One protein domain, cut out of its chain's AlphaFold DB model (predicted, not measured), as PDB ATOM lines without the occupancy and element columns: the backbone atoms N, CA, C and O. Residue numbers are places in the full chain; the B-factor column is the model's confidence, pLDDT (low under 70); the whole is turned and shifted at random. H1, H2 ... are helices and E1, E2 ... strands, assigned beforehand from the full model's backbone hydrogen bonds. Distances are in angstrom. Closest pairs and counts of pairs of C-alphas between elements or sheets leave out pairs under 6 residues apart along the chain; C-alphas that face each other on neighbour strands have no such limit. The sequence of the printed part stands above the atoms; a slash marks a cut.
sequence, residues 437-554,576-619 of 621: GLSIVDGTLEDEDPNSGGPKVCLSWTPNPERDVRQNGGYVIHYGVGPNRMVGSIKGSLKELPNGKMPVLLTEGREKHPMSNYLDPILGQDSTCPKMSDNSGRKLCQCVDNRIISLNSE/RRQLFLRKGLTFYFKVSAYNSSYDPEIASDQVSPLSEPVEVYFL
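What this domain is: This is residues 437 to 554 and 576 to 619 of the 621 residues of an uncharacterized protein of Leptospira perolatii (UniProt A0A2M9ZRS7). With little regular structure, the domain is a small sandwich: the branched sheet E1 E2 E3 E6 faces the antiparallel sheet E5 E4 E7 E8, strands crossed at 53 degrees, with a long winding loop, residues 491 to 539. The printed part has 162 residues, of which 63 are in two named helices and eight named strands, in the order E1 E2 E3 H1 E4 E5 E6 H2 E7 E8 along the chain; the class is mostly strand, with strands holding 51 of those 63. It is compact, radius of gyration of the C-alphas 15.3 A, spanning 42 by 40 by 31 A.

Where its parts are: E1 (437 to 440) begins at C-alpha (16.410, 11.623, -40.019). Then come E2 (446 to 449), E3 (454 to 462, 27.1 A), H1 (467 to 472), E4 (474 to 482, 24.0 A), E5 (485 to 490), E6 (540 to 545), H2 (546 to 551), E7 (586 to 594, 27.0 A) and E8 (614 to 617), ending at C-alpha (0.655, 12.737, -50.290).

How they stand to each other: E1 and E2 lie on one side of E3, E6 on the other; N 459 and O 542 are 2.9 A apart, within hydrogen-bond range. In the strongly twisted second sheet, N 476 and O 592 of E4 and E7 are 2.8 A apart. H1 and H2 only graze it. Every O i to N i+4 pair is within range in H2, 1 of 2 in H1.

The domain as a whole: Residues 555 to 575 are cut out, leaving 10.7 A between C-alphas 554 and 576. Links E5 to E6 and E7 to E8 are long. Mean pLDDT of the printed part is 79.9, with 39 residues under 70.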
ATOM      1  N   GLY A 437      17.681  11.717 -40.737       90.00
ATOM      2  CA  GLY A 437      16.410  11.623 -40.019       90.00
ATOM      3  C   GLY A 437      15.356  12.606 -40.518       90.00
ATOM      4  O   GLY A 437      14.590  13.105 -39.700       90.00
ATOM      5  N   LEU A 438      15.355  12.911 -41.823       93.19
ATOM      6  CA  LEU A 438      14.277  13.677 -42.439       93.19
ATOM      7  C   LEU A 438      12.961  12.906 -42.270       93.19
ATOM      8  O   LEU A 438      12.882  11.735 -42.633       93.19
ATOM      9  N   SER A 439      11.948  13.562 -41.720       91.12
ATOM     10  CA  SER A 439      10.600  13.028 -41.540       91.12
ATOM     11  C   SER A 439       9.561  14.142 -41.649       91.12
ATOM     12  O   SER A 439       9.885  15.329 -41.548       91.12
ATOM     13  N   ILE A 440       8.300  13.762 -41.824       88.69
ATOM     14  CA  ILE A 440       7.164  14.679 -41.677       88.69
ATOM     15  C   ILE A 440       6.873  14.828 -40.183       88.69
ATOM     16  O   ILE A 440       7.080  13.891 -39.411       88.69
ATOM     17  N   VAL A 441       6.438  16.012 -39.762       83.38
ATOM     18  CA  VAL A 441       5.891  16.208 -38.417       83.38
ATOM     19  C   VAL A 441       4.437  15.741 -38.399       83.38
ATOM     20  O   VAL A 441       3.595  16.311 -39.096       83.38
ATOM     21  N   ASP A 442       4.134  14.716 -37.606       66.44
ATOM     22  CA  ASP A 442       2.777  14.176 -37.491       66.44
ATOM     23  C   ASP A 442       1.768  15.267 -37.088       66.44
ATOM     24  O   ASP A 442       2.040  16.094 -36.215       66.44
ATOM     25  N   GLY A 443       0.605  15.285 -37.748       61.47
ATOM     26  CA  GLY A 443      -0.462  16.260 -37.489       61.47
ATOM     27  C   GLY A 443      -0.282  17.639 -38.141       61.47
ATOM     28  O   GLY A 443      -1.011  18.556 -37.784       61.47
ATOM     29  N   THR A 444       0.664  17.803 -39.078       60.25
ATOM     30  CA  THR A 444       0.918  19.081 -39.796       60.25
ATOM     31  C   THR A 444       0.570  19.076 -41.277       60.25
ATOM     32  O   THR A 444       0.819  20.064 -41.968       60.25
ATOM     33  N   LEU A 445       0.031  17.963 -41.774       59.41
ATOM     34  CA  LEU A 445      -0.530  17.895 -43.118       59.41
ATOM     35  C   LEU A 445      -1.883  18.597 -43.084       59.41
ATOM     36  O   LEU A 445      -2.912  17.987 -42.809       59.41
ATOM     37  N   GLU A 446      -1.843  19.907 -43.285       62.22
ATOM     38  CA  GLU A 446      -3.036  20.724 -43.444       62.22
ATOM     39  C   GLU A 446      -3.339  20.807 -44.940       62.22
ATOM     40  O   GLU A 446      -2.581  21.400 -45.714       62.22
ATOM     41  N   ASP A 447      -4.445  20.179 -45.345       58.38
ATOM     42  CA  ASP A 447      -4.964  20.236 -46.715       58.38
ATOM     43  C   ASP A 447      -5.401  21.667 -47.095       58.38
ATOM     44  O   ASP A 447      -5.382  22.029 -48.275       58.38
ATOM     45  N   GLU A 448      -5.722  22.492 -46.090       58.47
ATOM     46  CA  GLU A 448      -5.948  23.936 -46.186       58.47
ATOM     47  C   GLU A 448      -5.366  24.665 -44.958       58.47
ATOM     48  O   GLU A 448      -5.962  24.643 -43.883       58.47
ATOM     49  N   ASP A 449      -4.223  25.351 -45.109       63.19
ATOM     50  CA  ASP A 449      -3.783  26.332 -44.100       63.19
ATOM     51  C   ASP A 449      -4.591  27.635 -44.298       63.19
ATOM     52  O   ASP A 449      -4.506  28.257 -45.370       63.19
ATOM     53  N   PRO A 450      -5.354  28.094 -43.283       56.81
ATOM     54  CA  PRO A 450      -6.199  29.288 -43.374       56.81
ATOM     55  C   PRO A 450      -5.423  30.572 -43.710       56.81
ATOM     56  O   PRO A 450      -6.021  31.562 -44.129       56.81
ATOM     57  N   ASN A 451      -4.093  30.578 -43.564       58.00
ATOM     58  CA  ASN A 451      -3.244  31.722 -43.891       58.00
ATOM     59  C   ASN A 451      -2.610  31.656 -45.291       58.00
ATOM     60  O   ASN A 451      -2.188  32.703 -45.798       58.00
ATOM     61  N   SER A 452      -2.495  30.465 -45.897       58.34
ATOM     62  CA  SER A 452      -1.844  30.249 -47.202       58.34
ATOM     63  C   SER A 452      -2.820  29.934 -48.340       58.34
ATOM     64  O   SER A 452      -2.457  30.131 -49.501       58.34
ATOM     65  N   GLY A 453      -4.037  29.471 -48.025       60.59
ATOM     66  CA  GLY A 453      -5.039  29.061 -49.012       60.59
ATOM     67  C   GLY A 453      -4.653  27.802 -49.802       60.59
ATOM     68  O   GLY A 453      -5.051  27.669 -50.959       60.59
ATOM     69  N   GLY A 454      -3.839  26.907 -49.228       70.31
ATOM     70  CA  GLY A 454      -3.420  25.661 -49.877       70.31
ATOM     71  C   GLY A 454      -2.606  24.724 -48.973       70.31
ATOM     72  O   GLY A 454      -2.429  25.024 -47.790       70.31
ATOM     73  N   PRO A 455      -2.094  23.601 -49.519       80.25
ATOM     74  CA  PRO A 455      -1.462  22.559 -48.718       80.25
ATOM     75  C   PRO A 455      -0.171  23.027 -48.043       80.25
ATOM     76  O   PRO A 455       0.656  23.710 -48.665       80.25
ATOM     77  N   LYS A 456       0.024  22.610 -46.791       85.31
ATOM     78  CA  LYS A 456       1.218  22.887 -45.983       85.31
ATOM     79  C   LYS A 456       1.824  21.585 -45.466       85.31
ATOM     80  O   LYS A 456       1.112  20.652 -45.108       85.31
ATOM     81  N   VAL A 457       3.154  21.525 -45.419       87.88
ATOM     82  CA  VAL A 457       3.892  20.391 -44.848       87.88
ATOM     83  C   VAL A 457       5.014  20.881 -43.946       87.88
ATOM     84  O   VAL A 457       5.784  21.756 -44.338       87.88
ATOM     85  N   CYS A 458       5.144  20.305 -42.751       89.62
ATOM     86  CA  CYS A 458       6.275  20.570 -41.868       89.62
ATOM     87  C   CYS A 458       7.266  19.408 -41.889       89.62
ATOM     88  O   CYS A 458       6.927  18.258 -41.605       89.62
ATOM     89  N   LEU A 459       8.508  19.727 -42.246       92.00
ATOM     90  CA  LEU A 459       9.623  18.795 -42.336       92.00
ATOM     91  C   LEU A 459      10.476  18.909 -41.079       92.00
ATOM     92  O   LEU A 459      10.777  20.018 -40.637       92.00
ATOM     93  N   SER A 460      10.916  17.777 -40.539       91.94
ATOM     94  CA  SER A 460      11.826  17.719 -39.401       91.94
ATOM     95  C   SER A 460      13.044  16.863 -39.716       91.94
ATOM     96  O   SER A 460      12.923  15.844 -40.385       91.94
ATOM     97  N   TRP A 461      14.226  17.279 -39.263       93.00
ATOM     98  CA  TRP A 461      15.474  16.533 -39.442       93.00
ATOM     99  C   TRP A 461      16.427  16.751 -38.268       93.00
ATOM    100  O   TRP A 461      16.248  17.646 -37.438       93.00
ATOM    101  N   THR A 462      17.460  15.916 -38.188       92.06
ATOM    102  CA  THR A 462      18.494  16.030 -37.155       92.06
ATOM    103  C   THR A 462      19.503  17.117 -37.546       92.06
ATOM    104  O   THR A 462      19.964  17.107 -38.690       92.06
ATOM    105  N   PRO A 463      19.880  18.037 -36.637       91.00
ATOM    106  CA  PRO A 463      20.911  19.026 -36.914       91.00
ATOM    107  C   PRO A 463      22.239  18.370 -37.296       91.00
ATOM    108  O   PRO A 463      22.699  17.440 -36.632       91.00
ATOM    109  N   ASN A 464      22.884  18.917 -38.322       93.00
ATOM    110  CA  ASN A 464      24.242  18.558 -38.704       93.00
ATOM    111  C   ASN A 464      25.239  18.780 -37.541       93.00
ATOM    112  O   ASN A 464      25.145  19.799 -36.841       93.00
ATOM    113  N   PRO A 465      26.192  17.853 -37.310       90.06
ATOM    114  CA  PRO A 465      27.172  17.973 -36.227       90.06
ATOM    115  C   PRO A 465      28.143  19.148 -36.430       90.06
ATOM    116  O   PRO A 465      28.616  19.742 -35.452       90.06
ATOM    117  N   GLU A 466      28.412  19.528 -37.679       90.50
ATOM    118  CA  GLU A 466      29.351  20.584 -38.037       90.50
ATOM    119  C   GLU A 466      28.950  21.932 -37.429       90.50
ATOM    120  O   GLU A 466      27.808  22.393 -37.523       90.50
ATOM    121  N   ARG A 467      29.911  22.599 -36.784       87.38
ATOM    122  CA  ARG A 467      29.696  23.922 -36.184       87.38
ATOM    123  C   ARG A 467      29.403  24.980 -37.249       87.38
ATOM    124  O   ARG A 467      28.526  25.818 -37.043       87.38
ATOM    125  N   ASP A 468      30.073  24.881 -38.390       86.69
ATOM    126  CA  ASP A 468      29.998  25.869 -39.469       86.69
ATOM    127  C   ASP A 468      28.660  25.832 -40.212       86.69
ATOM    128  O   ASP A 468      28.250  26.844 -40.771       86.69
ATOM    129  N   VAL A 469      27.934  24.708 -40.159       88.81
ATOM    130  CA  VAL A 469      26.536  24.628 -40.615       88.81
ATOM    131  C   VAL A 469      25.606  25.339 -39.631       88.81
ATOM    132  O   VAL A 469      24.685  26.039 -40.036       88.81
ATOM    133  N   ARG A 470      25.844  25.180 -38.322       83.44
ATOM    134  CA  ARG A 470      24.950  25.678 -37.262       83.44
ATOM    135  C   ARG A 470      25.064  27.176 -36.990       83.44
ATOM    136  O   ARG A 470      24.094  27.758 -36.517       83.44
ATOM    137  N   GLN A 471      26.238  27.770 -37.199       82.38
ATOM    138  CA  GLN A 471      26.483  29.180 -36.871       82.38
ATOM    139  C   GLN A 471      26.237  30.098 -38.068       82.38
ATOM    140  O   GLN A 471      25.395  30.984 -37.981       82.38
ATOM    141  N   ASN A 472      26.936  29.853 -39.178       82.19
ATOM    142  CA  ASN A 472      26.948  30.736 -40.349       82.19
ATOM    143  C   ASN A 472      26.586  30.001 -41.657       82.19
ATOM    144  O   ASN A 472      26.781  30.542 -42.744       82.19
ATOM    145  N   GLY A 473      26.096  28.764 -41.556       87.25
ATOM    146  CA  GLY A 473      25.623  27.951 -42.673       87.25
ATOM    147  C   GLY A 473      24.099  27.844 -42.689       87.25
ATOM    148  O   GLY A 473      23.392  28.757 -42.257       87.25
ATOM    149  N   GLY A 474      23.580  26.729 -43.196       91.38
ATOM    150  CA  GLY A 474      22.142  26.475 -43.202       91.38
ATOM    151  C   GLY A 474      21.747  25.254 -44.020       91.38
ATOM    152  O   GLY A 474      22.574  24.391 -44.325       91.38
ATOM    153  N   TYR A 475      20.466  25.194 -44.378       93.19
ATOM    154  CA  TYR A 475      19.873  24.085 -45.116       93.19
ATOM    155  C   TYR A 475      19.191  24.551 -46.405       93.19
ATOM    156  O   TYR A 475      18.774  25.699 -46.537       93.19
ATOM    157  N   VAL A 476      19.058  23.631 -47.355       92.50
ATOM    158  CA  VAL A 476      18.279  23.800 -48.585       92.50
ATOM    159  C   VAL A 476      17.297  22.647 -48.671       92.50
ATOM    160  O   VAL A 476      17.698  21.485 -48.574       92.50
ATOM    161  N   ILE A 477      16.018  22.967 -48.857       93.44
ATOM    162  CA  ILE A 477      14.958  21.970 -49.017       93.44
ATOM    163  C   ILE A 477      14.700  21.790 -50.507       93.44
ATOM    164  O   ILE A 477      14.384  22.739 -51.215       93.44
ATOM    165  N   HIS A 478      14.816  20.566 -50.992       92.94
ATOM    166  CA  HIS A 478      14.559  20.191 -52.375       92.94
ATOM    167  C   HIS A 478      13.242  19.441 -52.436       92.94
ATOM    168  O   HIS A 478      12.972  18.613 -51.569       92.94
ATOM    169  N   TYR A 479      12.433  19.719 -53.450       91.69
ATOM    170  CA  TYR A 479      11.135  19.074 -53.614       91.69
ATOM    171  C   TYR A 479      10.896  18.662 -55.065       91.69
ATOM    172  O   TYR A 479      11.410  19.281 -56.003       91.69
ATOM    173  N   GLY A 480      10.115  17.605 -55.278       90.19
ATOM    174  CA  GLY A 480       9.762  17.143 -56.617       90.19
ATOM    175  C   GLY A 480       8.757  16.004 -56.667       90.19
ATOM    176  O   GLY A 480       8.102  15.699 -55.681       90.19
ATOM    177  N   VAL A 481       8.625  15.398 -57.847       88.38
ATOM    178  CA  VAL A 481       7.592  14.386 -58.161       88.38
ATOM    179  C   VAL A 481       8.086  12.943 -58.019       88.38
ATOM    180  O   VAL A 481       7.388  12.005 -58.381       88.38
ATOM    181  N   GLY A 482       9.324  12.749 -57.571       88.44
ATOM    182  CA  GLY A 482       9.900  11.422 -57.375       88.44
ATOM    183  C   GLY A 482      11.154  11.474 -56.507       88.44
ATOM    184  O   GLY A 482      11.802  12.521 -56.451       88.44
ATOM    185  N   PRO A 483      11.570  10.353 -55.898       87.44
ATOM    186  CA  PRO A 483      12.667  10.316 -54.929       87.44
ATOM    187  C   PRO A 483      14.012  10.763 -55.517       87.44
ATOM    188  O   PRO A 483      14.849  11.296 -54.800       87.44
ATOM    189  N   ASN A 484      14.223  10.615 -56.828       88.62
ATOM    190  CA  ASN A 484      15.433  11.071 -57.526       88.62
ATOM    191  C   ASN A 484      15.166  12.214 -58.519       88.62
ATOM    192  O   ASN A 484      16.052  12.592 -59.280       88.62
ATOM    193  N   ARG A 485      13.949  12.774 -58.519       87.69
ATOM    194  CA  ARG A 485      13.515  13.821 -59.449       87.69
ATOM    195  C   ARG A 485      13.045  15.051 -58.676       87.69
ATOM    196  O   ARG A 485      11.846  15.305 -58.569       87.69
ATOM    197  N   MET A 486      14.010  15.801 -58.144       87.81
ATOM    198  CA  MET A 486      13.779  17.108 -57.521       87.81
ATOM    199  C   MET A 486      13.600  18.163 -58.620       87.81
ATOM    200  O   MET A 486      14.395  18.215 -59.556       87.81
ATOM    201  N   VAL A 487      12.542  18.968 -58.539       84.38
ATOM    202  CA  VAL A 487      12.189  19.972 -59.561       84.38
ATOM    203  C   VAL A 487      12.336  21.407 -59.063       84.38
ATOM    204  O   VAL A 487      12.380  22.324 -59.879       84.38
ATOM    205  N   GLY A 488      12.419  21.606 -57.748       86.06
ATOM    206  CA  GLY A 488      12.612  22.912 -57.136       86.06
ATOM    207  C   GLY A 488      13.429  22.832 -55.852       86.06
ATOM    208  O   GLY A 488      13.585  21.767 -55.251       86.06
ATOM    209  N   SER A 489      13.955  23.985 -55.451       89.31
ATOM    210  CA  SER A 489      14.750  24.159 -54.239       89.31
ATOM    211  C   SER A 489      14.291  25.401 -53.486       89.31
ATOM    212  O   SER A 489      14.127  26.462 -54.087       89.31
ATOM    213  N   ILE A 490      14.157  25.277 -52.177       89.50
ATOM    214  CA  ILE A 490      13.840  26.342 -51.239       89.50
ATOM    215  C   ILE A 490      15.145  26.650 -50.513       89.50
ATOM    216  O   ILE A 490      15.665  25.826 -49.758       89.50
ATOM    217  N   LYS A 491      15.702  27.816 -50.827       87.06
ATOM    218  CA  LYS A 491      17.033  28.265 -50.410       87.06
ATOM    219  C   LYS A 491      16.975  29.230 -49.222       87.06
ATOM    220  O   LYS A 491      17.972  29.418 -48.535       87.06
ATOM    221  N   GLY A 492      15.814  29.832 -48.973       86.00
ATOM    222  CA  GLY A 492      15.584  30.688 -47.817       86.00
ATOM    223  C   GLY A 492      14.106  30.816 -47.458       86.00
ATOM    224  O   GLY A 492      13.225  30.368 -48.194       86.00
ATOM    225  N   SER A 493      13.844  31.435 -46.315       82.50
ATOM    226  CA  SER A 493      12.510  31.690 -45.773       82.50
ATOM    227  C   SER A 493      12.356  33.163 -45.374       82.50
ATOM    228  O   SER A 493      13.285  33.960 -45.512       82.50
ATOM    229  N   LEU A 494      11.160  33.539 -44.921       76.44
ATOM    230  CA  LEU A 494      10.865  34.872 -44.410       76.44
ATOM    231  C   LEU A 494      10.226  34.726 -43.028       76.44
ATOM    232  O   LEU A 494       9.165  34.117 -42.923       76.44
ATOM    233  N   LYS A 495      10.854  35.284 -41.983       67.25
ATOM    234  CA  LYS A 495      10.356  35.169 -40.596       67.25
ATOM    235  C   LYS A 495       8.974  35.797 -40.374       67.25
ATOM    236  O   LYS A 495       8.241  35.350 -39.501       67.25
ATOM    237  N   GLU A 496       8.608  36.796 -41.175       64.50
ATOM    238  CA  GLU A 496       7.321  37.492 -41.103       64.50
ATOM    239  C   GLU A 496       6.623  37.434 -42.467       64.50
ATOM    240  O   GLU A 496       6.831  38.280 -43.336       64.50
ATOM    241  N   LEU A 497       5.809  36.399 -42.681       64.94
ATOM    242  CA  LEU A 497       4.913  36.321 -43.835       64.94
ATOM    243  C   LEU A 497       3.581  36.995 -43.466       64.94
ATOM    244  O   LEU A 497       2.932  36.541 -42.525       64.94
ATOM    245  N   PRO A 498       3.141  38.058 -44.167       61.12
ATOM    246  CA  PRO A 498       1.855  38.685 -43.880       61.12
ATOM    247  C   PRO A 498       0.705  37.695 -44.124       61.12
ATOM    248  O   PRO A 498       0.581  37.119 -45.206       61.12
ATOM    249  N   ASN A 499      -0.152  37.510 -43.116       61.22
ATOM    250  CA  ASN A 499      -1.290  36.590 -43.189       61.22
ATOM    251  C   ASN A 499      -2.258  36.987 -44.317       61.22
ATOM    252  O   ASN A 499      -2.613  38.158 -44.459       61.22
ATOM    253  N   GLY A 500      -2.687  36.004 -45.117       58.53
ATOM    254  CA  GLY A 500      -3.716  36.180 -46.147       58.53
ATOM    255  C   GLY A 500      -3.312  37.014 -47.372       58.53
ATOM    256  O   GLY A 500      -4.164  37.300 -48.211       58.53
ATOM    257  N   LYS A 501      -2.040  37.416 -47.509       59.94
ATOM    258  CA  LYS A 501      -1.524  38.111 -48.702       59.94
ATOM    259  C   LYS A 501      -0.376  37.328 -49.323       59.94
ATOM    260  O   LYS A 501       0.437  36.739 -48.613       59.94
ATOM    261  N   MET A 502      -0.287  37.347 -50.654       61.91
ATOM    262  CA  MET A 502       0.877  36.781 -51.332       61.91
ATOM    263  C   MET A 502       2.141  37.526 -50.889       61.91
ATOM    264  O   MET A 502       2.143  38.762 -50.872       61.91
ATOM    265  N   PRO A 503       3.206  36.804 -50.509       64.31
ATOM    266  CA  PRO A 503       4.409  37.440 -50.013       64.31
ATOM    267  C   PRO A 503       5.131  38.164 -51.152       64.31
ATOM    268  O   PRO A 503       5.359  37.603 -52.223       64.31
ATOM    269  N   VAL A 504       5.499  39.421 -50.912       64.12
ATOM    270  CA  VAL A 504       6.305  40.228 -51.835       64.12
ATOM    271  C   VAL A 504       7.687  40.403 -51.221       64.12
ATOM    272  O   VAL A 504       7.811  40.794 -50.060       64.12
ATOM    273  N   LEU A 505       8.731  40.111 -51.998       66.69
ATOM    274  CA  LEU A 505      10.115  40.365 -51.602       66.69
ATOM    275  C   LEU A 505      10.343  41.879 -51.478       66.69
ATOM    276  O   LEU A 505      10.413  42.584 -52.483       66.69
ATOM    277  N   LEU A 506      10.477  42.372 -50.247       66.25
ATOM    278  CA  LEU A 506      10.925  43.735 -49.963       66.25
ATOM    279  C   LEU A 506      12.457  43.761 -49.992       66.25
ATOM    280  O   LEU A 506      13.107  43.134 -49.158       66.25
ATOM    281  N   THR A 507      13.036  44.450 -50.974       68.44
ATOM    282  CA  THR A 507      14.491  44.484 -51.207       68.44
ATOM    283  C   THR A 507      15.203  45.643 -50.505       68.44
ATOM    284  O   THR A 507      16.431  45.640 -50.417       68.44
ATOM    285  N   GLU A 508      14.469  46.633 -49.995       66.50
ATOM    286  CA  GLU A 508      15.049  47.809 -49.342       66.50
ATOM    287  C   GLU A 508      15.639  47.452 -47.967       66.50
ATOM    288  O   GLU A 508      14.953  46.927 -47.094       66.50
ATOM    289  N   GLY A 509      16.936  47.726 -47.781       66.94
ATOM    290  CA  GLY A 509      17.635  47.566 -46.499       66.94
ATOM    291  C   GLY A 509      18.026  46.134 -46.112       66.94
ATOM    292  O   GLY A 509      18.559  45.943 -45.022       66.94
ATOM    293  N   ARG A 510      17.794  45.132 -46.972       71.69
ATOM    294  CA  ARG A 510      18.163  43.734 -46.692       71.69
ATOM    295  C   ARG A 510      19.536  43.361 -47.224       71.69
ATOM    296  O   ARG A 510      19.900  43.702 -48.350       71.69
ATOM    297  N   GLU A 511      20.264  42.600 -46.417       74.62
ATOM    298  CA  GLU A 511      21.536  42.012 -46.818       74.62
ATOM    299  C   GLU A 511      21.325  40.892 -47.838       74.62
ATOM    300  O   GLU A 511      20.340  40.152 -47.800       74.62
ATOM    301  N   LYS A 512      22.272  40.779 -48.772       73.50
ATOM    302  CA  LYS A 512      22.278  39.695 -49.748       73.50
ATOM    303  C   LYS A 512      22.970  38.477 -49.163       73.50
ATOM    304  O   LYS A 512      24.127  38.581 -48.760       73.50
ATOM    305  N   HIS A 513      22.309  37.321 -49.192       72.44
ATOM    306  CA  HIS A 513      22.917  36.063 -48.765       72.44
ATOM    307  C   HIS A 513      23.400  35.231 -49.967       72.44
ATOM    308  O   HIS A 513      22.736  35.199 -51.004       72.44
ATOM    309  N   PRO A 514      24.528  34.500 -49.847       68.19
ATOM    310  CA  PRO A 514      25.044  33.657 -50.932       68.19
ATOM    311  C   PRO A 514      24.056  32.581 -51.406       68.19
ATOM    312  O   PRO A 514      24.034  32.231 -52.582       68.19
ATOM    313  N   MET A 515      23.233  32.056 -50.491       75.00
ATOM    314  CA  MET A 515      22.245  31.013 -50.786       75.00
ATOM    315  C   MET A 515      20.938  31.580 -51.362       75.00
ATOM    316  O   MET A 515      20.307  30.950 -52.209       75.00
ATOM    317  N   SER A 516      20.539  32.788 -50.956       76.06
ATOM    318  CA  SER A 516      19.363  33.477 -51.486       76.06
ATOM    319  C   SER A 516      19.570  34.984 -51.487       76.06
ATOM    320  O   SER A 516      19.980  35.561 -50.484       76.06
ATOM    321  N   ASN A 517      19.216  35.637 -52.596       72.12
ATOM    322  CA  ASN A 517      19.487  37.059 -52.802       72.12
ATOM    323  C   ASN A 517      18.976  37.961 -51.672       72.12
ATOM    324  O   ASN A 517      19.620  38.968 -51.426       72.12
ATOM    325  N   TYR A 518      17.850  37.637 -51.024       74.81
ATOM    326  CA  TYR A 518      17.251  38.473 -49.965       74.81
ATOM    327  C   TYR A 518      16.442  37.684 -48.913       74.81
ATOM    328  O   TYR A 518      15.725  38.291 -48.110       74.81
ATOM    329  N   LEU A 519      16.476  36.344 -48.955       82.06
ATOM    330  CA  LEU A 519      15.749  35.498 -48.001       82.06
ATOM    331  C   LEU A 519      16.668  35.039 -46.875       82.06
ATOM    332  O   LEU A 519      17.846  34.764 -47.107       82.06
ATOM    333  N   ASP A 520      16.085  34.882 -45.691       84.25
ATOM    334  CA  ASP A 520      16.795  34.386 -44.521       84.25
ATOM    335  C   ASP A 520      17.174  32.909 -44.731       84.25
ATOM    336  O   ASP A 520      16.344  32.127 -45.217       84.25
ATOM    337  N   PRO A 521      18.390  32.484 -44.345       86.75
ATOM    338  CA  PRO A 521      18.788  31.080 -44.343       86.75
ATOM    339  C   PRO A 521      17.783  30.168 -43.636       86.75
ATOM    340  O   PRO A 521      17.256  30.500 -42.571       86.75
ATOM    341  N   ILE A 522      17.560  28.972 -44.180       88.69
ATOM    342  CA  ILE A 522      16.785  27.945 -43.477       88.69
ATOM    343  C   ILE A 522      17.669  27.374 -42.372       88.69
ATOM    344  O   ILE A 522      18.622  26.647 -42.644       88.69
ATOM    345  N   LEU A 523      17.340  27.697 -41.123       87.25
ATOM    346  CA  LEU A 523      18.017  27.176 -39.930       87.25
ATOM    347  C   LEU A 523      17.226  26.048 -39.247       87.25
ATOM    348  O   LEU A 523      17.717  25.447 -38.292       87.25
ATOM    349  N   GLY A 524      16.004  25.775 -39.722       81.50
ATOM    350  CA  GLY A 524      15.104  24.775 -39.147       81.50
ATOM    351  C   GLY A 524      14.603  25.146 -37.746       81.50
ATOM    352  O   GLY A 524      14.523  24.293 -36.863       81.50
ATOM    353  N   GLN A 525      14.319  26.434 -37.540       81.94
ATOM    354  CA  GLN A 525      13.745  27.006 -36.317       81.94
ATOM    355  C   GLN A 525      12.466  27.782 -36.662       81.94
ATOM    356  O   GLN A 525      12.350  28.973 -36.377       81.94
ATOM    357  N   ASP A 526      11.538  27.126 -37.354       78.75
ATOM    358  CA  ASP A 526      10.265  27.726 -37.746       78.75
ATOM    359  C   ASP A 526       9.288  27.748 -36.559       78.75
ATOM    360  O   ASP A 526       8.965  26.711 -35.978       78.75
ATOM    361  N   SER A 527       8.806  28.938 -36.189       72.38
ATOM    362  CA  SER A 527       7.860  29.132 -35.081       72.38
ATOM    363  C   SER A 527       6.478  28.535 -35.345       72.38
ATOM    364  O   SER A 527       5.698  28.384 -34.408       72.38
ATOM    365  N   THR A 528       6.157  28.219 -36.603       73.19
ATOM    366  CA  THR A 528       4.894  27.576 -36.986       73.19
ATOM    367  C   THR A 528       4.927  26.055 -36.846       73.19
ATOM    368  O   THR A 528       3.897  25.406 -37.024       73.19
ATOM    369  N   CYS A 529       6.080  25.479 -36.502       75.94
ATOM    370  CA  CYS A 529       6.182  24.060 -36.206       75.94
ATOM    371  C   CYS A 529       5.458  23.703 -34.897       75.94
ATOM    372  O   CYS A 529       5.597  24.422 -33.901       75.94
ATOM    373  N   PRO A 530       4.731  22.572 -34.843       71.19
ATOM    374  CA  PRO A 530       4.142  22.094 -33.601       71.19
ATOM    375  C   PRO A 530       5.201  21.859 -32.531       71.19
ATOM    376  O   PRO A 530       6.321  21.427 -32.817       71.19
ATOM    377  N   LYS A 531       4.819  22.080 -31.271       63.97
ATOM    378  CA  LYS A 531       5.660  21.749 -30.118       63.97
ATOM    379  C   LYS A 531       5.842  20.231 -30.054       63.97
ATOM    380  O   LYS A 531       4.921  19.512 -29.679       63.97
ATOM    381  N   MET A 532       7.020  19.749 -30.439       59.16
ATOM    382  CA  MET A 532       7.382  18.340 -30.292       59.16
ATOM    383  C   MET A 532       7.608  17.995 -28.816       59.16
ATOM    384  O   MET A 532       8.140  18.812 -28.068       59.16
ATOM    385  N   SER A 533       7.213  16.791 -28.388       52.03
ATOM    386  CA  SER A 533       7.425  16.322 -27.011       52.03
ATOM    387  C   SER A 533       8.919  16.245 -26.667       52.03
ATOM    388  O   SER A 533       9.687  15.661 -27.437       52.03
ATOM    389  N   ASP A 534       9.302  16.739 -25.488       50.59
ATOM    390  CA  ASP A 534      10.683  16.951 -25.004       50.59
ATOM    391  C   ASP A 534      11.608  15.707 -24.927       50.59
ATOM    392  O   ASP A 534      12.776  15.831 -24.568       50.59
ATOM    393  N   ASN A 535      11.143  14.501 -25.282       50.38
ATOM    394  CA  ASN A 535      11.887  13.246 -25.077       50.38
ATOM    395  C   ASN A 535      12.643  12.693 -26.299       50.38
ATOM    396  O   ASN A 535      13.266  11.637 -26.200       50.38
ATOM    397  N   SER A 536      12.646  13.383 -27.442       52.59
ATOM    398  CA  SER A 536      13.533  13.046 -28.567       52.59
ATOM    399  C   SER A 536      14.479  14.216 -28.814       52.59
ATOM    400  O   SER A 536      14.041  15.361 -28.752       52.59
ATOM    401  N   GLY A 537      15.774  13.943 -29.012       60.88
ATOM    402  CA  GLY A 537      16.826  14.966 -29.092       60.88
ATOM    403  C   GLY A 537      16.504  16.130 -30.038       60.88
ATOM    404  O   GLY A 537      15.639  16.016 -30.896       60.88
ATOM    405  N   ARG A 538      17.214  17.256 -29.885       72.81
ATOM    406  CA  ARG A 538      16.944  18.530 -30.581       72.81
ATOM    407  C   ARG A 538      16.779  18.339 -32.096       72.81
ATOM    408  O   ARG A 538      17.771  18.319 -32.816       72.81
ATOM    409  N   LYS A 539      15.538  18.222 -32.572       85.19
ATOM    410  CA  LYS A 539      15.197  18.178 -33.995       85.19
ATOM    411  C   LYS A 539      15.009  19.593 -34.529       85.19
ATOM    412  O   LYS A 539      14.519  20.475 -33.827       85.19
ATOM    413  N   LEU A 540      15.421  19.797 -35.770       89.69
ATOM    414  CA  LEU A 540      15.102  20.991 -36.538       89.69
ATOM    415  C   LEU A 540      13.735  20.811 -37.193       89.69
ATOM    416  O   LEU A 540      13.318  19.677 -37.442       89.69
ATOM    417  N   CYS A 541      13.040  21.912 -37.454       89.12
ATOM    418  CA  CYS A 541      11.757  21.896 -38.138       89.12
ATOM    419  C   CYS A 541      11.566  23.130 -39.031       89.12
ATOM    420  O   CYS A 541      11.894  24.251 -38.636       89.12
ATOM    421  N   GLN A 542      11.045  22.902 -40.237       91.00
ATOM    422  CA  GLN A 542      10.687  23.938 -41.203       91.00
ATOM    423  C   GLN A 542       9.386  23.561 -41.908       91.00
ATOM    424  O   GLN A 542       9.302  22.495 -42.522       91.00
ATOM    425  N   CYS A 543       8.398  24.452 -41.869       88.56
ATOM    426  CA  CYS A 543       7.185  24.300 -42.653       88.56
ATOM    427  C   CYS A 543       7.357  24.916 -44.041       88.56
ATOM    428  O   CYS A 543       8.053  25.918 -44.223       88.56
ATOM    429  N   VAL A 544       6.749  24.272 -45.031       88.62
ATOM    430  CA  VAL A 544       6.787  24.631 -46.446       88.62
ATOM    431  C   VAL A 544       5.360  24.688 -46.967       88.62
ATOM    432  O   VAL A 544       4.586  23.745 -46.806       88.62
ATOM    433  N   ASP A 545       5.035  25.792 -47.627       86.75
ATOM    434  CA  ASP A 545       3.775  26.012 -48.323       86.75
ATOM    435  C   ASP A 545       4.025  26.671 -49.694       86.75
ATOM    436  O   ASP A 545       5.156  26.997 -50.078       86.75
ATOM    437  N   ASN A 546       2.947  26.905 -50.442       85.88
ATOM    438  CA  ASN A 546       3.025  27.554 -51.751       85.88
ATOM    439  C   ASN A 546       3.523  29.011 -51.695       85.88
ATOM    440  O   ASN A 546       4.067  29.501 -52.687       85.88
ATOM    441  N   ARG A 547       3.410  29.694 -50.546       82.00
ATOM    442  CA  ARG A 547       3.930  31.058 -50.351       82.00
ATOM    443  C   ARG A 547       5.458  31.044 -50.286       82.00
ATOM    444  O   ARG A 547       6.107  31.833 -50.970       82.00
ATOM    445  N   ILE A 548       6.039  30.110 -49.532       83.25
ATOM    446  CA  ILE A 548       7.494  29.913 -49.434       83.25
ATOM    447  C   ILE A 548       8.077  29.458 -50.779       83.25
ATOM    448  O   ILE A 548       9.135  29.946 -51.188       83.25
ATOM    449  N   ILE A 549       7.381  28.574 -51.504       85.69
ATOM    450  CA  ILE A 549       7.781  28.157 -52.858       85.69
ATOM    451  C   ILE A 549       7.800  29.355 -53.818       85.69
ATOM    452  O   ILE A 549       8.772  29.543 -54.554       85.69
ATOM    453  N   SER A 550       6.763  30.196 -53.770       81.19
ATOM    454  CA  SER A 550       6.676  31.418 -54.575       81.19
ATOM    455  C   SER A 550       7.814  32.398 -54.265       81.19
ATOM    456  O   SER A 550       8.392  32.959 -55.194       81.19
ATOM    457  N   LEU A 551       8.197  32.568 -52.997       80.31
ATOM    458  CA  LEU A 551       9.324  33.429 -52.613       80.31
ATOM    459  C   LEU A 551      10.671  32.957 -53.166       80.31
ATOM    460  O   LEU A 551      11.544  33.773 -53.448       80.31
ATOM    461  N   ASN A 552      10.840  31.646 -53.314       82.56
ATOM    462  CA  ASN A 552      12.053  31.040 -53.859       82.56
ATOM    463  C   ASN A 552      11.989  30.881 -55.389       82.56
ATOM    464  O   ASN A 552      12.850  30.229 -55.982       82.56
ATOM    465  N   SER A 553      10.985  31.480 -56.039       72.88
ATOM    466  CA  SER A 553      10.918  31.569 -57.493       72.88
ATOM    467  C   SER A 553      11.969  32.530 -58.029       72.88
ATOM    468  O   SER A 553      12.019  33.708 -57.682       72.88
ATOM    469  N   GLU A 554      12.875  32.014 -58.862       59.66
ATOM    470  CA  GLU A 554      13.885  32.839 -59.512       59.66
ATOM    471  C   GLU A 554      13.196  33.757 -60.532       59.66
ATOM    472  O   GLU A 554      12.880  33.346 -61.650       59.66
ATOM    473  N   ARG A 576       6.015  30.081 -65.522       43.94
ATOM    474  CA  ARG A 576       6.555  28.865 -66.180       43.94
ATOM    475  C   ARG A 576       7.514  28.093 -65.255       43.94
ATOM    476  O   ARG A 576       8.659  28.490 -65.059       43.94
ATOM    477  N   ARG A 577       7.077  26.884 -64.856       51.75
ATOM    478  CA  ARG A 577       7.856  25.738 -64.305       51.75
ATOM    479  C   ARG A 577       8.068  25.628 -62.784       51.75
ATOM    480  O   ARG A 577       9.032  24.987 -62.374       51.75
ATOM    481  N   GLN A 578       7.173  26.138 -61.940       62.25
ATOM    482  CA  GLN A 578       7.199  25.794 -60.510       62.25
ATOM    483  C   GLN A 578       6.125  24.773 -60.141       62.25
ATOM    484  O   GLN A 578       4.957  24.924 -60.493       62.25
ATOM    485  N   LEU A 579       6.530  23.719 -59.431       76.12
ATOM    486  CA  LEU A 579       5.628  22.683 -58.939       76.12
ATOM    487  C   LEU A 579       5.067  23.096 -57.569       76.12
ATOM    488  O   LEU A 579       5.637  22.763 -56.536       76.12
ATOM    489  N   PHE A 580       3.972  23.848 -57.565       84.81
ATOM    490  CA  PHE A 580       3.236  24.144 -56.335       84.81
ATOM    491  C   PHE A 580       2.619  22.872 -55.739       84.81
ATOM    492  O   PHE A 580       2.220  21.969 -56.477       84.81
ATOM    493  N   LEU A 581       2.522  22.827 -54.411       85.06
ATOM    494  CA  LEU A 581       1.827  21.788 -53.659       85.06
ATOM    495  C   LEU A 581       0.342  21.799 -54.032       85.06
ATOM    496  O   LEU A 581      -0.295  22.857 -54.052       85.06
ATOM    497  N   ARG A 582      -0.197  20.624 -54.362       83.75
ATOM    498  CA  ARG A 582      -1.594  20.424 -54.769       83.75
ATOM    499  C   ARG A 582      -2.130  19.134 -54.160       83.75
ATOM    500  O   ARG A 582      -1.394  18.153 -54.071       83.75
ATOM    501  N   LYS A 583      -3.421  19.141 -53.823       81.81
ATOM    502  CA  LYS A 583      -4.176  17.938 -53.451       81.81
ATOM    503  C   LYS A 583      -4.132  16.907 -54.592       81.81
ATOM    504  O   LYS A 583      -4.087  17.279 -55.768       81.81
ATOM    505  N   GLY A 584      -4.118  15.622 -54.248       79.81
ATOM    506  CA  GLY A 584      -4.113  14.501 -55.193       79.81
ATOM    507  C   GLY A 584      -2.767  14.192 -55.858       79.81
ATOM    508  O   GLY A 584      -2.713  13.316 -56.721       79.81
ATOM    509  N   LEU A 585      -1.679  14.876 -55.484       84.12
ATOM    510  CA  LEU A 585      -0.331  14.618 -55.998       84.12
ATOM    511  C   LEU A 585       0.630  14.212 -54.878       84.12
ATOM    512  O   LEU A 585       0.598  14.758 -53.776       84.12
ATOM    513  N   THR A 586       1.528  13.285 -55.204       87.69
ATOM    514  CA  THR A 586       2.639  12.890 -54.337       87.69
ATOM    515  C   THR A 586       3.844  13.797 -54.564       87.69
ATOM    516  O   THR A 586       4.302  13.982 -55.696       87.69
ATOM    517  N   PHE A 587       4.400  14.309 -53.473       90.75
ATOM    518  CA  PHE A 587       5.615  15.106 -53.438       90.75
ATOM    519  C   PHE A 587       6.704  14.381 -52.659       90.75
ATOM    520  O   PHE A 587       6.448  13.720 -51.660       90.75
ATOM    521  N   TYR A 588       7.941  14.544 -53.105       93.81
ATOM    522  CA  TYR A 588       9.120  14.026 -52.430       93.81
ATOM    523  C   TYR A 588       9.986  15.187 -51.982       93.81
ATOM    524  O   TYR A 588      10.284  16.063 -52.793       93.81
ATOM    525  N   PHE A 589      10.417  15.161 -50.724       94.56
ATOM    526  CA  PHE A 589      11.285  16.172 -50.134       94.56
ATOM    527  C   PHE A 589      12.643  15.588 -49.762       94.56
ATOM    528  O   PHE A 589      12.737  14.458 -49.284       94.56
ATOM    529  N   LYS A 590      13.694  16.380 -49.961       96.19
ATOM    530  CA  LYS A 590      15.063  16.105 -49.517       96.19
ATOM    531  C   LYS A 590      15.666  17.358 -48.905       96.19
ATOM    532  O   LYS A 590      15.275  18.467 -49.251       96.19
ATOM    533  N   VAL A 591      16.661  17.193 -48.044       95.19
ATOM    534  CA  VAL A 591      17.387  18.313 -47.436       95.19
ATOM    535  C   VAL A 591      18.883  18.161 -47.689       95.19
ATOM    536  O   VAL A 591      19.423  17.060 -47.600       95.19
ATOM    537  N   SER A 592      19.559  19.263 -48.000       95.12
ATOM    538  CA  SER A 592      21.025  19.377 -47.962       95.12
ATOM    539  C   SER A 592      21.445  20.464 -46.978       95.12
ATOM    540  O   SER A 592      20.697  21.416 -46.764       95.12
ATOM    541  N   ALA A 593      22.643  20.349 -46.419       94.50
ATOM    542  CA  ALA A 593      23.276  21.351 -45.570       94.50
ATOM    543  C   ALA A 593      24.400  22.073 -46.324       94.50
ATOM    544  O   ALA A 593      25.010  21.506 -47.226       94.50
ATOM    545  N   TYR A 594      24.709  23.305 -45.942       92.88
ATOM    546  CA  TYR A 594      25.876  24.041 -46.429       92.88
ATOM    547  C   TYR A 594      26.610  24.695 -45.255       92.88
ATOM    548  O   TYR A 594      25.991  25.055 -44.250       92.88
ATOM    549  N   ASN A 595      27.934  24.808 -45.363       91.62
ATOM    550  CA  ASN A 595      28.760  25.459 -44.344       91.62
ATOM    551  C   ASN A 595      28.917  26.963 -44.625       91.62
ATOM    552  O   ASN A 595      28.490  27.479 -45.659       91.62
ATOM    553  N   SER A 596      29.579  27.669 -43.711       87.38
ATOM    554  CA  SER A 596      29.860  29.103 -43.821       87.38
ATOM    555  C   SER A 596      30.732  29.506 -45.013       87.38
ATOM    556  O   SER A 596      30.821  30.686 -45.334       87.38
ATOM    557  N   SER A 597      31.399  28.545 -45.646       87.69
ATOM    558  CA  SER A 597      32.301  28.759 -46.777       87.69
ATOM    559  C   SER A 597      31.587  28.614 -48.128       87.69
ATOM    560  O   SER A 597      32.228  28.711 -49.175       87.69
ATOM    561  N   TYR A 598      30.274  28.372 -48.134       88.31
ATOM    562  CA  TYR A 598      29.490  28.275 -49.358       88.31
ATOM    563  C   TYR A 598      29.417  29.602 -50.118       88.31
ATOM    564  O   TYR A 598      29.006  30.635 -49.591       88.31
ATOM    565  N   ASP A 599      29.740  29.523 -51.404       84.31
ATOM    566  CA  ASP A 599      29.564  30.589 -52.380       84.31
ATOM    567  C   ASP A 599      29.124  29.950 -53.710       84.31
ATOM    568  O   ASP A 599      29.779  29.014 -54.183       84.31
ATOM    569  N   PRO A 600      28.027  30.414 -54.329       79.50
ATOM    570  CA  PRO A 600      27.474  29.791 -55.528       79.50
ATOM    571  C   PRO A 600      28.393  29.884 -56.755       79.50
ATOM    572  O   PRO A 600      28.317  29.020 -57.631       79.50
ATOM    573  N   GLU A 601      29.263  30.895 -56.841       81.12
ATOM    574  CA  GLU A 601      30.181  31.072 -57.967       81.12
ATOM    575  C   GLU A 601      31.485  30.296 -57.789       81.12
ATOM    576  O   GLU A 601      32.008  29.735 -58.754       81.12
ATOM    577  N   ILE A 602      32.047  30.306 -56.578       85.50
ATOM    578  CA  ILE A 602      33.417  29.820 -56.349       85.50
ATOM    579  C   ILE A 602      33.520  28.592 -55.449       85.50
ATOM    580  O   ILE A 602      34.536  27.901 -55.509       85.50
ATOM    581  N   ALA A 603      32.491  28.288 -54.660       86.00
ATOM    582  CA  ALA A 603      32.519  27.245 -53.638       86.00
ATOM    583  C   ALA A 603      31.213  26.432 -53.586       86.00
ATOM    584  O   ALA A 603      30.714  26.079 -52.517       86.00
ATOM    585  N   SER A 604      30.662  26.099 -54.755       86.62
ATOM    586  CA  SER A 604      29.429  25.309 -54.878       86.62
ATOM    587  C   SER A 604      29.556  23.881 -54.338       86.62
ATOM    588  O   SER A 604      28.555  23.261 -53.992       86.62
ATOM    589  N   ASP A 605      30.783  23.372 -54.222       90.19
ATOM    590  CA  ASP A 605      31.102  22.084 -53.607       90.19
ATOM    591  C   ASP A 605      30.986  22.081 -52.077       90.19
ATOM    592  O   ASP A 605      31.131  21.022 -51.485       90.19
ATOM    593  N   GLN A 606      30.695  23.219 -51.436       91.94
ATOM    594  CA  GLN A 606      30.527  23.344 -49.979       91.94
ATOM    595  C   GLN A 606      29.090  23.050 -49.502       91.94
ATOM    596  O   GLN A 606      28.654  23.507 -48.442       91.94
ATOM    597  N   VAL A 607      28.348  22.279 -50.299       92.19
ATOM    598  CA  VAL A 607      27.000  21.781 -50.003       92.19
ATOM    599  C   VAL A 607      27.065  20.265 -49.854       92.19
ATOM    600  O   VAL A 607      27.729  19.579 -50.632       92.19
ATOM    601  N   SER A 608      26.368  19.733 -48.860       94.38
ATOM    602  CA  SER A 608      26.282  18.302 -48.614       94.38
ATOM    603  C   SER A 608      25.550  17.569 -49.742       94.38
ATOM    604  O   SER A 608      24.702  18.148 -50.433       94.38
ATOM    605  N   PRO A 609      25.737  16.245 -49.854       94.50
ATOM    606  CA  PRO A 609      24.777  15.393 -50.544       94.50
ATOM    607  C   PRO A 609      23.362  15.544 -49.959       94.50
ATOM    608  O   PRO A 609      23.189  15.922 -48.794       94.50
ATOM    609  N   LEU A 610      22.352  15.221 -50.768       94.19
ATOM    610  CA  LEU A 610      20.952  15.230 -50.345       94.19
ATOM    611  C   LEU A 610      20.668  14.109 -49.331       94.19
ATOM    612  O   LEU A 610      21.237  13.020 -49.424       94.19
ATOM    613  N   SER A 611      19.744  14.363 -48.405       95.75
ATOM    614  CA  SER A 611      19.186  13.354 -47.504       95.75
ATOM    615  C   SER A 611      18.419  12.256 -48.254       95.75
ATOM    616  O   SER A 611      18.101  12.377 -49.446       95.75
ATOM    617  N   GLU A 612      18.041  11.209 -47.518       94.00
ATOM    618  CA  GLU A 612      17.016  10.275 -47.989       94.00
ATOM    619  C   GLU A 612      15.691  11.024 -48.242       94.00
ATOM    620  O   GLU A 612      15.404  12.004 -47.540       94.00
ATOM    621  N   PRO A 613      14.920  10.625 -49.270       93.88
ATOM    622  CA  PRO A 613      13.660  11.270 -49.601       93.88
ATOM    623  C   PRO A 613      12.570  10.936 -48.586       93.88
ATOM    624  O   PRO A 613      12.482   9.809 -48.105       93.88
ATOM    625  N   VAL A 614      11.685  11.898 -48.352       93.62
ATOM    626  CA  VAL A 614      10.422  11.699 -47.639       93.62
ATOM    627  C   VAL A 614       9.266  11.948 -48.590       93.62
ATOM    628  O   VAL A 614       9.255  12.951 -49.302       93.62
ATOM    629  N   GLU A 615       8.319  11.018 -48.606       92.62
ATOM    630  CA  GLU A 615       7.121  11.062 -49.436       92.62
ATOM    631  C   GLU A 615       5.969  11.732 -48.687       92.62
ATOM    632  O   GLU A 615       5.687  11.393 -47.541       92.62
ATOM    633  N   VAL A 616       5.297  12.666 -49.354       88.94
ATOM    634  CA  VAL A 616       4.133  13.396 -48.858       88.94
ATOM    635  C   VAL A 616       3.019  13.261 -49.886       88.94
ATOM    636  O   VAL A 616       3.202  13.632 -51.045       88.94
ATOM    637  N   TYR A 617       1.857  12.774 -49.465       84.88
ATOM    638  CA  TYR A 617       0.655  12.737 -50.290       84.88
ATOM    639  C   TYR A 617      -0.421  13.615 -49.658       84.88
ATOM    640  O   TYR A 617      -0.774  13.418 -48.497       84.88
ATOM    641  N   PHE A 618      -0.925  14.582 -50.422       80.12
ATOM    642  CA  PHE A 618      -2.062  15.409 -50.021       80.12
ATOM    643  C   PHE A 618      -3.336  14.755 -50.544       80.12
ATOM    644  O   PHE A 618      -3.442  14.511 -51.751       80.12
ATOM    645  N   LEU A 619      -4.284  14.454 -49.660       73.19
ATOM    646  CA  LEU A 619      -5.509  13.751 -50.033       73.19
ATOM    647  C   LEU A 619      -6.319  14.613 -51.017       73.19
ATOM    648  O   LEU A 619      -6.472  15.820 -50.836       73.19
TER     649      LEU A 619